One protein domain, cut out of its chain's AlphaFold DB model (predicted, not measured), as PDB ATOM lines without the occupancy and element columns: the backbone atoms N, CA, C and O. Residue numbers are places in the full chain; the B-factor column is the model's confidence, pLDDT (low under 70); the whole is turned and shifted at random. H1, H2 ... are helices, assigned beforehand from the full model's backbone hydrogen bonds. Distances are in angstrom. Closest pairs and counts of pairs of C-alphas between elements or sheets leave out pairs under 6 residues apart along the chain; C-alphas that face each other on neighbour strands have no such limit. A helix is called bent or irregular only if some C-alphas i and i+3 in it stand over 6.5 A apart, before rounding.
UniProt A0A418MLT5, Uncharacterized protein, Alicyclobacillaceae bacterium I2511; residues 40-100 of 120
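What this domain is: This is residues 40 to 100 of the 120 residues of an uncharacterized protein of Alicyclobacillaceae bacterium I2511 (UniProt A0A418MLT5). Two helices, H1 and H3, lie side by side and run opposite ways, with the short helix H2 and the loop after it making the turn at one end, in the shape of a narrow U. From the other end of H3 the chain runs on away from this body, and residues 83 to 100, which hold H4, stick out as a free arm that makes much of the length. The printed part has 61 residues with four named helices, in the order H1, H2, H3, H4, and no named strand; the class is all helix. The whole is extended, with a radius of gyration of the C-alphas of 18.3 A, and spans 62 by 18 by 8 A.

Where its parts are: The longest helix is H1, residues 40 to 54, which runs 21.2 A from C-alpha 40 at (-7.511, -13.956, -33.844) to C-alpha 54 at (11.420, -23.533, -34.158). H3, residues 72 to 84, is 18.8 A long and begins at C-alpha 72 at (4.964, -24.697, -24.332). H2, residues 56 to 63, is 10.9 A long and irregular: C-alphas 57 and 60 are 7.9 A apart. H4, residues 88 to 98, is 15.4 A long and ends at C-alpha 98 at (-33.804, -12.778, -17.816).

How they stand to each other: H1 and H3 touch, and the closest C-alphas are those of Ile 46 and Val 75, 5.8 A apart. H3 touches H1 with residues 75 to 78 alone. Their lines stand at a shallow tilt of 14 degrees, opposite ways, and their centres are 12.0 A apart. H1 and H2 meet only through their link, and they are near each other, with 6 pairs of C-alphas within 10 A. H2 and H3 are apart. H4 touches no helix and is apart from H1, H2 and H3. Every O i to N i+4 pair is within hydrogen-bond range in H1 and H4, against 2 of 4 in H2 and 6 of 9 in H3.

The domain as a whole: The outline is a rod, and the two C-alphas farthest apart are those of Asn 63 and Pro 100, 62.2 A. Residues 83 to 100, of which 88 to 98 belong to H4, stand free; the body without them has 43 residues and spans 31 by 16 by 9 A. The links H1 to H2 and H3 to H4 are tight, the link H2 to H3 is short with 8 residues, and no link is long. The printed part has no cut. The mean pLDDT of the printed part is 76.8, and it is under 70 in residues 61 to 67 and 83 to 100.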
ATOM      1  N   THR A  40      -8.548 -14.114 -32.810       86.56
ATOM      2  CA  THR A  40      -7.511 -13.956 -33.844       86.56
ATOM      3  C   THR A  40      -6.152 -13.505 -33.279       86.56
ATOM      4  O   THR A  40      -5.134 -14.061 -33.699       86.56
ATOM      5  N   PRO A  41      -6.071 -12.550 -32.326       87.69
ATOM      6  CA  PRO A  41      -4.806 -12.206 -31.674       87.69
ATOM      7  C   PRO A  41      -4.168 -13.374 -30.913       87.69
ATOM      8  O   PRO A  41      -2.960 -13.567 -31.027       87.69
ATOM      9  N   GLN A  42      -4.955 -14.183 -30.194       88.12
ATOM     10  CA  GLN A  42      -4.453 -15.363 -29.476       88.12
ATOM     11  C   GLN A  42      -3.909 -16.418 -30.447       88.12
ATOM     12  O   GLN A  42      -2.808 -16.928 -30.242       88.12
ATOM     13  N   LEU A  43      -4.613 -16.685 -31.552       90.31
ATOM     14  CA  LEU A  43      -4.133 -17.588 -32.606       90.31
ATOM     15  C   LEU A  43      -2.828 -17.089 -33.243       90.31
ATOM     16  O   LEU A  43      -1.897 -17.870 -33.445       90.31
ATOM     17  N   ARG A  44      -2.725 -15.781 -33.515       91.38
ATOM     18  CA  ARG A  44      -1.492 -15.164 -34.032       91.38
ATOM     19  C   ARG A  44      -0.344 -15.258 -33.033       91.38
ATOM     20  O   ARG A  44       0.775 -15.558 -33.441       91.38
ATOM     21  N   ALA A  45      -0.610 -15.036 -31.748       91.69
ATOM     22  CA  ALA A  45       0.387 -15.168 -30.694       91.69
ATOM     23  C   ALA A  45       0.909 -16.608 -30.601       91.69
ATOM     24  O   ALA A  45       2.120 -16.812 -30.608       91.69
ATOM     25  N   ILE A  46       0.022 -17.609 -30.613       92.81
ATOM     26  CA  ILE A  46       0.410 -19.030 -30.622       92.81
ATOM     27  C   ILE A  46       1.267 -19.352 -31.853       92.81
ATOM     28  O   ILE A  46       2.334 -19.948 -31.720       92.81
ATOM     29  N   ALA A  47       0.839 -18.929 -33.047       91.69
ATOM     30  CA  ALA A  47       1.595 -19.155 -34.278       91.69
ATOM     31  C   ALA A  47       2.987 -18.505 -34.227       91.69
ATOM     32  O   ALA A  47       3.975 -19.126 -34.619       91.69
ATOM     33  N   TYR A  48       3.077 -17.283 -33.701       93.12
ATOM     34  CA  TYR A  48       4.340 -16.571 -33.547       93.12
ATOM     35  C   TYR A  48       5.272 -17.247 -32.537       93.12
ATOM     36  O   TYR A  48       6.455 -17.415 -32.819       93.12
ATOM     37  N   LEU A  49       4.746 -17.698 -31.396       90.75
ATOM     38  CA  LEU A  49       5.512 -18.430 -30.384       90.75
ATOM     39  C   LEU A  49       6.024 -19.772 -30.916       90.75
ATOM     40  O   LEU A  49       7.174 -20.123 -30.665       90.75
ATOM     41  N   ASN A  50       5.204 -20.491 -31.684       88.94
ATOM     42  CA  ASN A  50       5.623 -21.722 -32.355       88.94
ATOM     43  C   ASN A  50       6.732 -21.450 -33.373       88.94
ATOM     44  O   ASN A  50       7.752 -22.134 -33.380       88.94
ATOM     45  N   TRP A  51       6.573 -20.410 -34.196       88.88
ATOM     46  CA  TRP A  51       7.613 -20.007 -35.138       88.88
ATOM     47  C   TRP A  51       8.917 -19.645 -34.421       88.88
ATOM     48  O   TRP A  51       9.980 -20.111 -34.829       88.88
ATOM     49  N   LEU A  52       8.845 -18.869 -33.334       87.62
ATOM     50  CA  LEU A  52      10.012 -18.516 -32.529       87.62
ATOM     51  C   LEU A  52      10.704 -19.762 -31.979       87.62
ATOM     52  O   LEU A  52      11.908 -19.896 -32.171       87.62
ATOM     53  N   GLY A  53       9.965 -20.690 -31.368       84.56
ATOM     54  CA  GLY A  53      10.542 -21.900 -30.774       84.56
ATOM     55  C   GLY A  53      11.145 -22.879 -31.787       84.56
ATOM     56  O   GLY A  53      11.967 -23.712 -31.407       84.56
ATOM     57  N   MET A  54      10.802 -22.761 -33.073       82.00
ATOM     58  CA  MET A  54      11.420 -23.533 -34.158       82.00
ATOM     59  C   MET A  54      12.732 -22.926 -34.677       82.00
ATOM     60  O   MET A  54      13.456 -23.601 -35.412       82.00
ATOM     61  N   ARG A  55      13.066 -21.681 -34.316       83.38
ATOM     62  CA  ARG A  55      14.298 -21.019 -34.775       83.38
ATOM     63  C   ARG A  55      15.552 -21.705 -34.228       83.38
ATOM     64  O   ARG A  55      15.548 -22.349 -33.180       83.38
ATOM     65  N   ASP A  56      16.663 -21.523 -34.933       75.38
ATOM     66  CA  ASP A  56      17.950 -22.151 -34.591       75.38
ATOM     67  C   ASP A  56      18.570 -21.632 -33.295       75.38
ATOM     68  O   ASP A  56      19.305 -22.362 -32.640       75.38
ATOM     69  N   ILE A  57      18.183 -20.430 -32.859       75.38
ATOM     70  CA  ILE A  57      18.548 -19.880 -31.545       75.38
ATOM     71  C   ILE A  57      18.024 -20.711 -30.360       75.38
ATOM     72  O   ILE A  57      18.421 -20.437 -29.238       75.38
ATOM     73  N   HIS A  58      17.123 -21.670 -30.606       71.31
ATOM     74  CA  HIS A  58      16.569 -22.590 -29.609       71.31
ATOM     75  C   HIS A  58      16.901 -24.058 -29.923       71.31
ATOM     76  O   HIS A  58      16.173 -24.977 -29.531       71.31
ATOM     77  N   ALA A  59      17.983 -24.312 -30.668       70.31
ATOM     78  CA  ALA A  59      18.429 -25.664 -31.005       70.31
ATOM     79  C   ALA A  59      18.691 -26.533 -29.755       70.31
ATOM     80  O   ALA A  59      18.469 -27.746 -29.787       70.31
ATOM     81  N   GLU A  60      19.074 -25.925 -28.633       71.88
ATOM     82  CA  GLU A  60      19.241 -26.572 -27.330       71.88
ATOM     83  C   GLU A  60      17.933 -27.154 -26.772       71.88
ATOM     84  O   GLU A  60      17.951 -28.192 -26.112       71.88
ATOM     85  N   TYR A  61      16.775 -26.576 -27.100       68.44
ATOM     86  CA  TYR A  61      15.474 -27.133 -26.717       68.44
ATOM     87  C   TYR A  61      15.052 -28.297 -27.618       68.44
ATOM     88  O   TYR A  61      14.463 -29.268 -27.134       68.44
ATOM     89  N   ARG A  62      15.423 -28.250 -28.905       65.31
ATOM     90  CA  ARG A  62      15.219 -29.370 -29.839       65.31
ATOM     91  C   ARG A  62      16.068 -30.587 -29.470       65.31
ATOM     92  O   ARG A  62      15.555 -31.701 -29.497       65.31
ATOM     93  N   ASN A  63      17.325 -30.371 -29.079       67.00
ATOM     94  CA  ASN A  63      18.299 -31.453 -28.906       67.00
ATOM     95  C   ASN A  63      18.589 -31.818 -27.436       67.00
ATOM     96  O   ASN A  63      18.979 -32.950 -27.165       67.00
ATOM     97  N   GLY A  64      18.406 -30.896 -26.483       59.00
ATOM     98  CA  GLY A  64      18.824 -31.054 -25.079       59.00
ATOM     99  C   GLY A  64      17.688 -31.201 -24.059       59.00
ATOM    100  O   GLY A  64      17.850 -31.893 -23.056       59.00
ATOM    101  N   HIS A  65      16.505 -30.629 -24.310       60.41
ATOM    102  CA  HIS A  65      15.388 -30.611 -23.347       60.41
ATOM    103  C   HIS A  65      14.247 -31.581 -23.691       60.41
ATOM    104  O   HIS A  65      13.071 -31.238 -23.585       60.41
ATOM    105  N   LYS A  66      14.576 -32.814 -24.103       63.28
ATOM    106  CA  LYS A  66      13.590 -33.856 -24.480       63.28
ATOM    107  C   LYS A  66      12.593 -33.404 -25.568       63.28
ATOM    108  O   LYS A  66      11.466 -33.890 -25.605       63.28
ATOM    109  N   GLY A  67      12.978 -32.445 -26.412       66.94
ATOM    110  CA  GLY A  67      12.109 -31.881 -27.445       66.94
ATOM    111  C   GLY A  67      10.952 -31.022 -26.915       66.94
ATOM    112  O   GLY A  67      10.010 -30.756 -27.662       66.94
ATOM    113  N   LYS A  68      10.974 -30.588 -25.644       71.00
ATOM    114  CA  LYS A  68       9.947 -29.677 -25.120       71.00
ATOM    115  C   LYS A  68      10.112 -28.290 -25.736       71.00
ATOM    116  O   LYS A  68      11.156 -27.657 -25.605       71.00
ATOM    117  N   HIS A  69       9.045 -27.809 -26.368       80.44
ATOM    118  CA  HIS A  69       8.987 -26.472 -26.944       80.44
ATOM    119  C   HIS A  69       9.214 -25.399 -25.855       80.44
ATOM    120  O   HIS A  69       8.533 -25.453 -24.824       80.44
ATOM    121  N   PRO A  70      10.108 -24.411 -26.064       86.50
ATOM    122  CA  PRO A  70      10.503 -23.444 -25.031       86.50
ATOM    123  C   PRO A  70       9.339 -22.570 -24.546       86.50
ATOM    124  O   PRO A  70       9.316 -22.138 -23.401       86.50
ATOM    125  N   TYR A  71       8.334 -22.360 -25.399       90.19
ATOM    126  CA  TYR A  71       7.134 -21.583 -25.075       90.19
ATOM    127  C   TYR A  71       5.906 -22.453 -24.782       90.19
ATOM    128  O   TYR A  71       4.786 -21.956 -24.833       90.19
ATOM    129  N   SER A  72       6.082 -23.757 -24.537       88.88
ATOM    130  CA  SER A  72       4.964 -24.697 -24.332       88.88
ATOM    131  C   SER A  72       4.020 -24.269 -23.206       88.88
ATOM    132  O   SER A  72       2.806 -24.289 -23.401       88.88
ATOM    133  N   ASP A  73       4.560 -23.806 -22.080       90.75
ATOM    134  CA  ASP A  73       3.755 -23.340 -20.946       90.75
ATOM    135  C   ASP A  73       2.968 -22.066 -21.287       90.75
ATOM    136  O   ASP A  73       1.804 -21.929 -20.916       90.75
ATOM    137  N   LEU A  74       3.564 -21.161 -22.071       90.25
ATOM    138  CA  LEU A  74       2.906 -19.932 -22.514       90.25
ATOM    139  C   LEU A  74       1.794 -20.225 -23.532       90.25
ATOM    140  O   LEU A  74       0.704 -19.670 -23.437       90.25
ATOM    141  N   VAL A  75       2.038 -21.138 -24.478       91.12
ATOM    142  CA  VAL A  75       1.017 -21.608 -25.429       91.12
ATOM    143  C   VAL A  75      -0.138 -22.270 -24.681       91.12
ATOM    144  O   VAL A  75      -1.296 -21.961 -24.961       91.12
ATOM    145  N   LYS A  76       0.162 -23.126 -23.695       91.88
ATOM    146  CA  LYS A  76      -0.852 -23.753 -22.841       91.88
ATOM    147  C   LYS A  76      -1.671 -22.713 -22.080       91.88
ATOM    148  O   LYS A  76      -2.892 -22.806 -22.080       91.88
ATOM    149  N   TRP A  77      -1.031 -21.695 -21.512       91.44
ATOM    150  CA  TRP A  77      -1.735 -20.608 -20.836       91.44
ATOM    151  C   TRP A  77      -2.693 -19.854 -21.775       91.44
ATOM    152  O   TRP A  77      -3.833 -19.590 -21.399       91.44
ATOM    153  N   ILE A  78      -2.283 -19.568 -23.019       88.00
ATOM    154  CA  ILE A  78      -3.163 -18.921 -24.010       88.00
ATOM    155  C   ILE A  78      -4.358 -19.826 -24.349       88.00
ATOM    156  O   ILE A  78      -5.485 -19.336 -24.407       88.00
ATOM    157  N   LEU A  79      -4.136 -21.130 -24.542       87.69
ATOM    158  CA  LEU A  79      -5.205 -22.104 -24.794       87.69
ATOM    159  C   LEU A  79      -6.198 -22.171 -23.630       87.69
ATOM    160  O   LEU A  79      -7.405 -22.082 -23.842       87.69
ATOM    161  N   ASP A  80      -5.685 -22.265 -22.406       86.12
ATOM    162  CA  ASP A  80      -6.500 -22.369 -21.199       86.12
ATOM    163  C   ASP A  80      -7.270 -21.054 -20.934       86.12
ATOM    164  O   ASP A  80      -8.392 -21.082 -20.434       86.12
ATOM    165  N   SER A  81      -6.739 -19.895 -21.351       80.12
ATOM    166  CA  SER A  81      -7.420 -18.595 -21.203       80.12
ATOM    167  C   SER A  81      -8.722 -18.473 -22.006       80.12
ATOM    168  O   SER A  81      -9.617 -17.733 -21.589       80.12
ATOM    169  N   ALA A  82      -8.854 -19.209 -23.117       71.56
ATOM    170  CA  ALA A  82     -10.074 -19.242 -23.927       71.56
ATOM    171  C   ALA A  82     -11.242 -19.906 -23.185       71.56
ATOM    172  O   ALA A  82     -12.397 -19.543 -23.385       71.56
ATOM    173  N   VAL A  83     -10.931 -20.839 -22.280       65.69
ATOM    174  CA  VAL A  83     -11.922 -21.502 -21.425       65.69
ATOM    175  C   VAL A  83     -12.478 -20.559 -20.362       65.69
ATOM    176  O   VAL A  83     -13.628 -20.689 -19.967       65.69
ATOM    177  N   VAL A  84     -11.682 -19.580 -19.933       64.12
ATOM    178  CA  VAL A  84     -12.010 -18.703 -18.800       64.12
ATOM    179  C   VAL A  84     -12.843 -17.482 -19.211       64.12
ATOM    180  O   VAL A  84     -13.504 -16.884 -18.366       64.12
ATOM    181  N   HIS A  85     -12.826 -17.094 -20.488       60.91
ATOM    182  CA  HIS A  85     -13.478 -15.869 -20.954       60.91
ATOM    183  C   HIS A  85     -14.618 -16.197 -21.921       60.91
ATOM    184  O   HIS A  85     -14.399 -16.555 -23.078       60.91
ATOM    185  N   SER A  86     -15.847 -16.065 -21.438       62.16
ATOM    186  CA  SER A  86     -17.075 -16.124 -22.235       62.16
ATOM    187  C   SER A  86     -17.379 -14.750 -22.852       62.16
ATOM    188  O   SER A  86     -16.956 -13.716 -22.333       62.16
ATOM    189  N   ASP A  87     -18.126 -14.723 -23.963       65.00
ATOM    190  CA  ASP A  87     -18.435 -13.485 -24.692       65.00
ATOM    191  C   ASP A  87     -19.206 -12.488 -23.809       65.00
ATOM    192  O   ASP A  87     -20.332 -12.800 -23.395       65.00
ATOM    193  N   PRO A  88     -18.687 -11.267 -23.569       65.12
ATOM    194  CA  PRO A  88     -19.429 -10.229 -22.856       65.12
ATOM    195  C   PRO A  88     -20.792  -9.931 -23.492       65.12
ATOM    196  O   PRO A  88     -21.769  -9.679 -22.788       65.12
ATOM    197  N   GLY A  89     -20.889 -10.001 -24.822       67.00
ATOM    198  CA  GLY A  89     -22.135  -9.797 -25.555       67.00
ATOM    199  C   GLY A  89     -23.161 -10.903 -25.315       67.00
ATOM    200  O   GLY A  89     -24.360 -10.624 -25.309       67.00
ATOM    201  N   VAL A  90     -22.724 -12.140 -25.067       64.00
ATOM    202  CA  VAL A  90     -23.630 -13.233 -24.682       64.00
ATOM    203  C   VAL A  90     -24.105 -13.032 -23.241       64.00
ATOM    204  O   VAL A  90     -25.296 -13.190 -22.981       64.00
ATOM    205  N   TYR A  91     -23.239 -12.583 -22.323       65.75
ATOM    206  CA  TYR A  91     -23.659 -12.227 -20.960       65.75
ATOM    207  C   TYR A  91     -24.728 -11.133 -20.954       65.75
ATOM    208  O   TYR A  91     -25.770 -11.306 -20.324       65.75
ATOM    209  N   LEU A  92     -24.508 -10.042 -21.693       68.75
ATOM    210  CA  LEU A  92     -25.455  -8.927 -21.773       68.75
ATOM    211  C   LEU A  92     -26.810  -9.371 -22.335       68.75
ATOM    212  O   LEU A  92     -27.829  -9.139 -21.692       68.75
ATOM    213  N   ARG A  93     -26.825 -10.103 -23.457       67.25
ATOM    214  CA  ARG A  93     -28.074 -10.617 -24.052       67.25
ATOM    215  C   ARG A  93     -28.826 -11.561 -23.123       67.25
ATOM    216  O   ARG A  93     -30.052 -11.588 -23.140       67.25
ATOM    217  N   THR A  94     -28.108 -12.355 -22.332       66.12
ATOM    218  CA  THR A  94     -28.766 -13.309 -21.436       66.12
ATOM    219  C   THR A  94     -29.283 -12.630 -20.172       66.12
ATOM    220  O   THR A  94     -30.378 -12.956 -19.728       66.12
ATOM    221  N   ILE A  95     -28.579 -11.624 -19.644       67.44
ATOM    222  CA  ILE A  95     -29.113 -10.744 -18.593       67.44
ATOM    223  C   ILE A  95     -30.371 -10.020 -19.099       67.44
ATOM    224  O   ILE A  95     -31.392 -10.031 -18.418       67.44
ATOM    225  N   GLU A  96     -30.336  -9.463 -20.312       66.25
ATOM    226  CA  GLU A  96     -31.486  -8.806 -20.953       66.25
ATOM    227  C   GLU A  96     -32.683  -9.748 -21.151       66.25
ATOM    228  O   GLU A  96     -33.823  -9.318 -21.015       66.25
ATOM    229  N   ALA A  97     -32.442 -11.028 -21.447       65.50
ATOM    230  CA  ALA A  97     -33.499 -12.028 -21.604       65.50
ATOM    231  C   ALA A  97     -34.111 -12.485 -20.266       65.50
ATOM    232  O   ALA A  97     -35.258 -12.930 -20.238       65.50
ATOM    233  N   VAL A  98     -33.351 -12.402 -19.167       65.94
ATOM    234  CA  VAL A  98     -33.804 -12.778 -17.816       65.94
ATOM    235  C   VAL A  98     -34.522 -11.620 -17.118       65.94
ATOM    236  O   VAL A  98     -35.402 -11.863 -16.291       65.94
ATOM    237  N   ILE A  99     -34.196 -10.368 -17.455       61.31
ATOM    238  CA  ILE A  99     -34.959  -9.205 -16.995       61.31
ATOM    239  C   ILE A  99     -36.313  -9.220 -17.722       61.31
ATOM    240  O   ILE A  99     -36.351  -9.088 -18.946       61.31
ATOM    241  N   PRO A 100     -37.445  -9.382 -17.012       54.62
ATOM    242  CA  PRO A 100     -38.744  -9.393 -17.663       54.62
ATOM    243  C   PRO A 100     -38.964  -8.066 -18.406       54.62
ATOM    244  O   PRO A 100     -38.919  -6.986 -17.823       54.62
TER     245      PRO A 100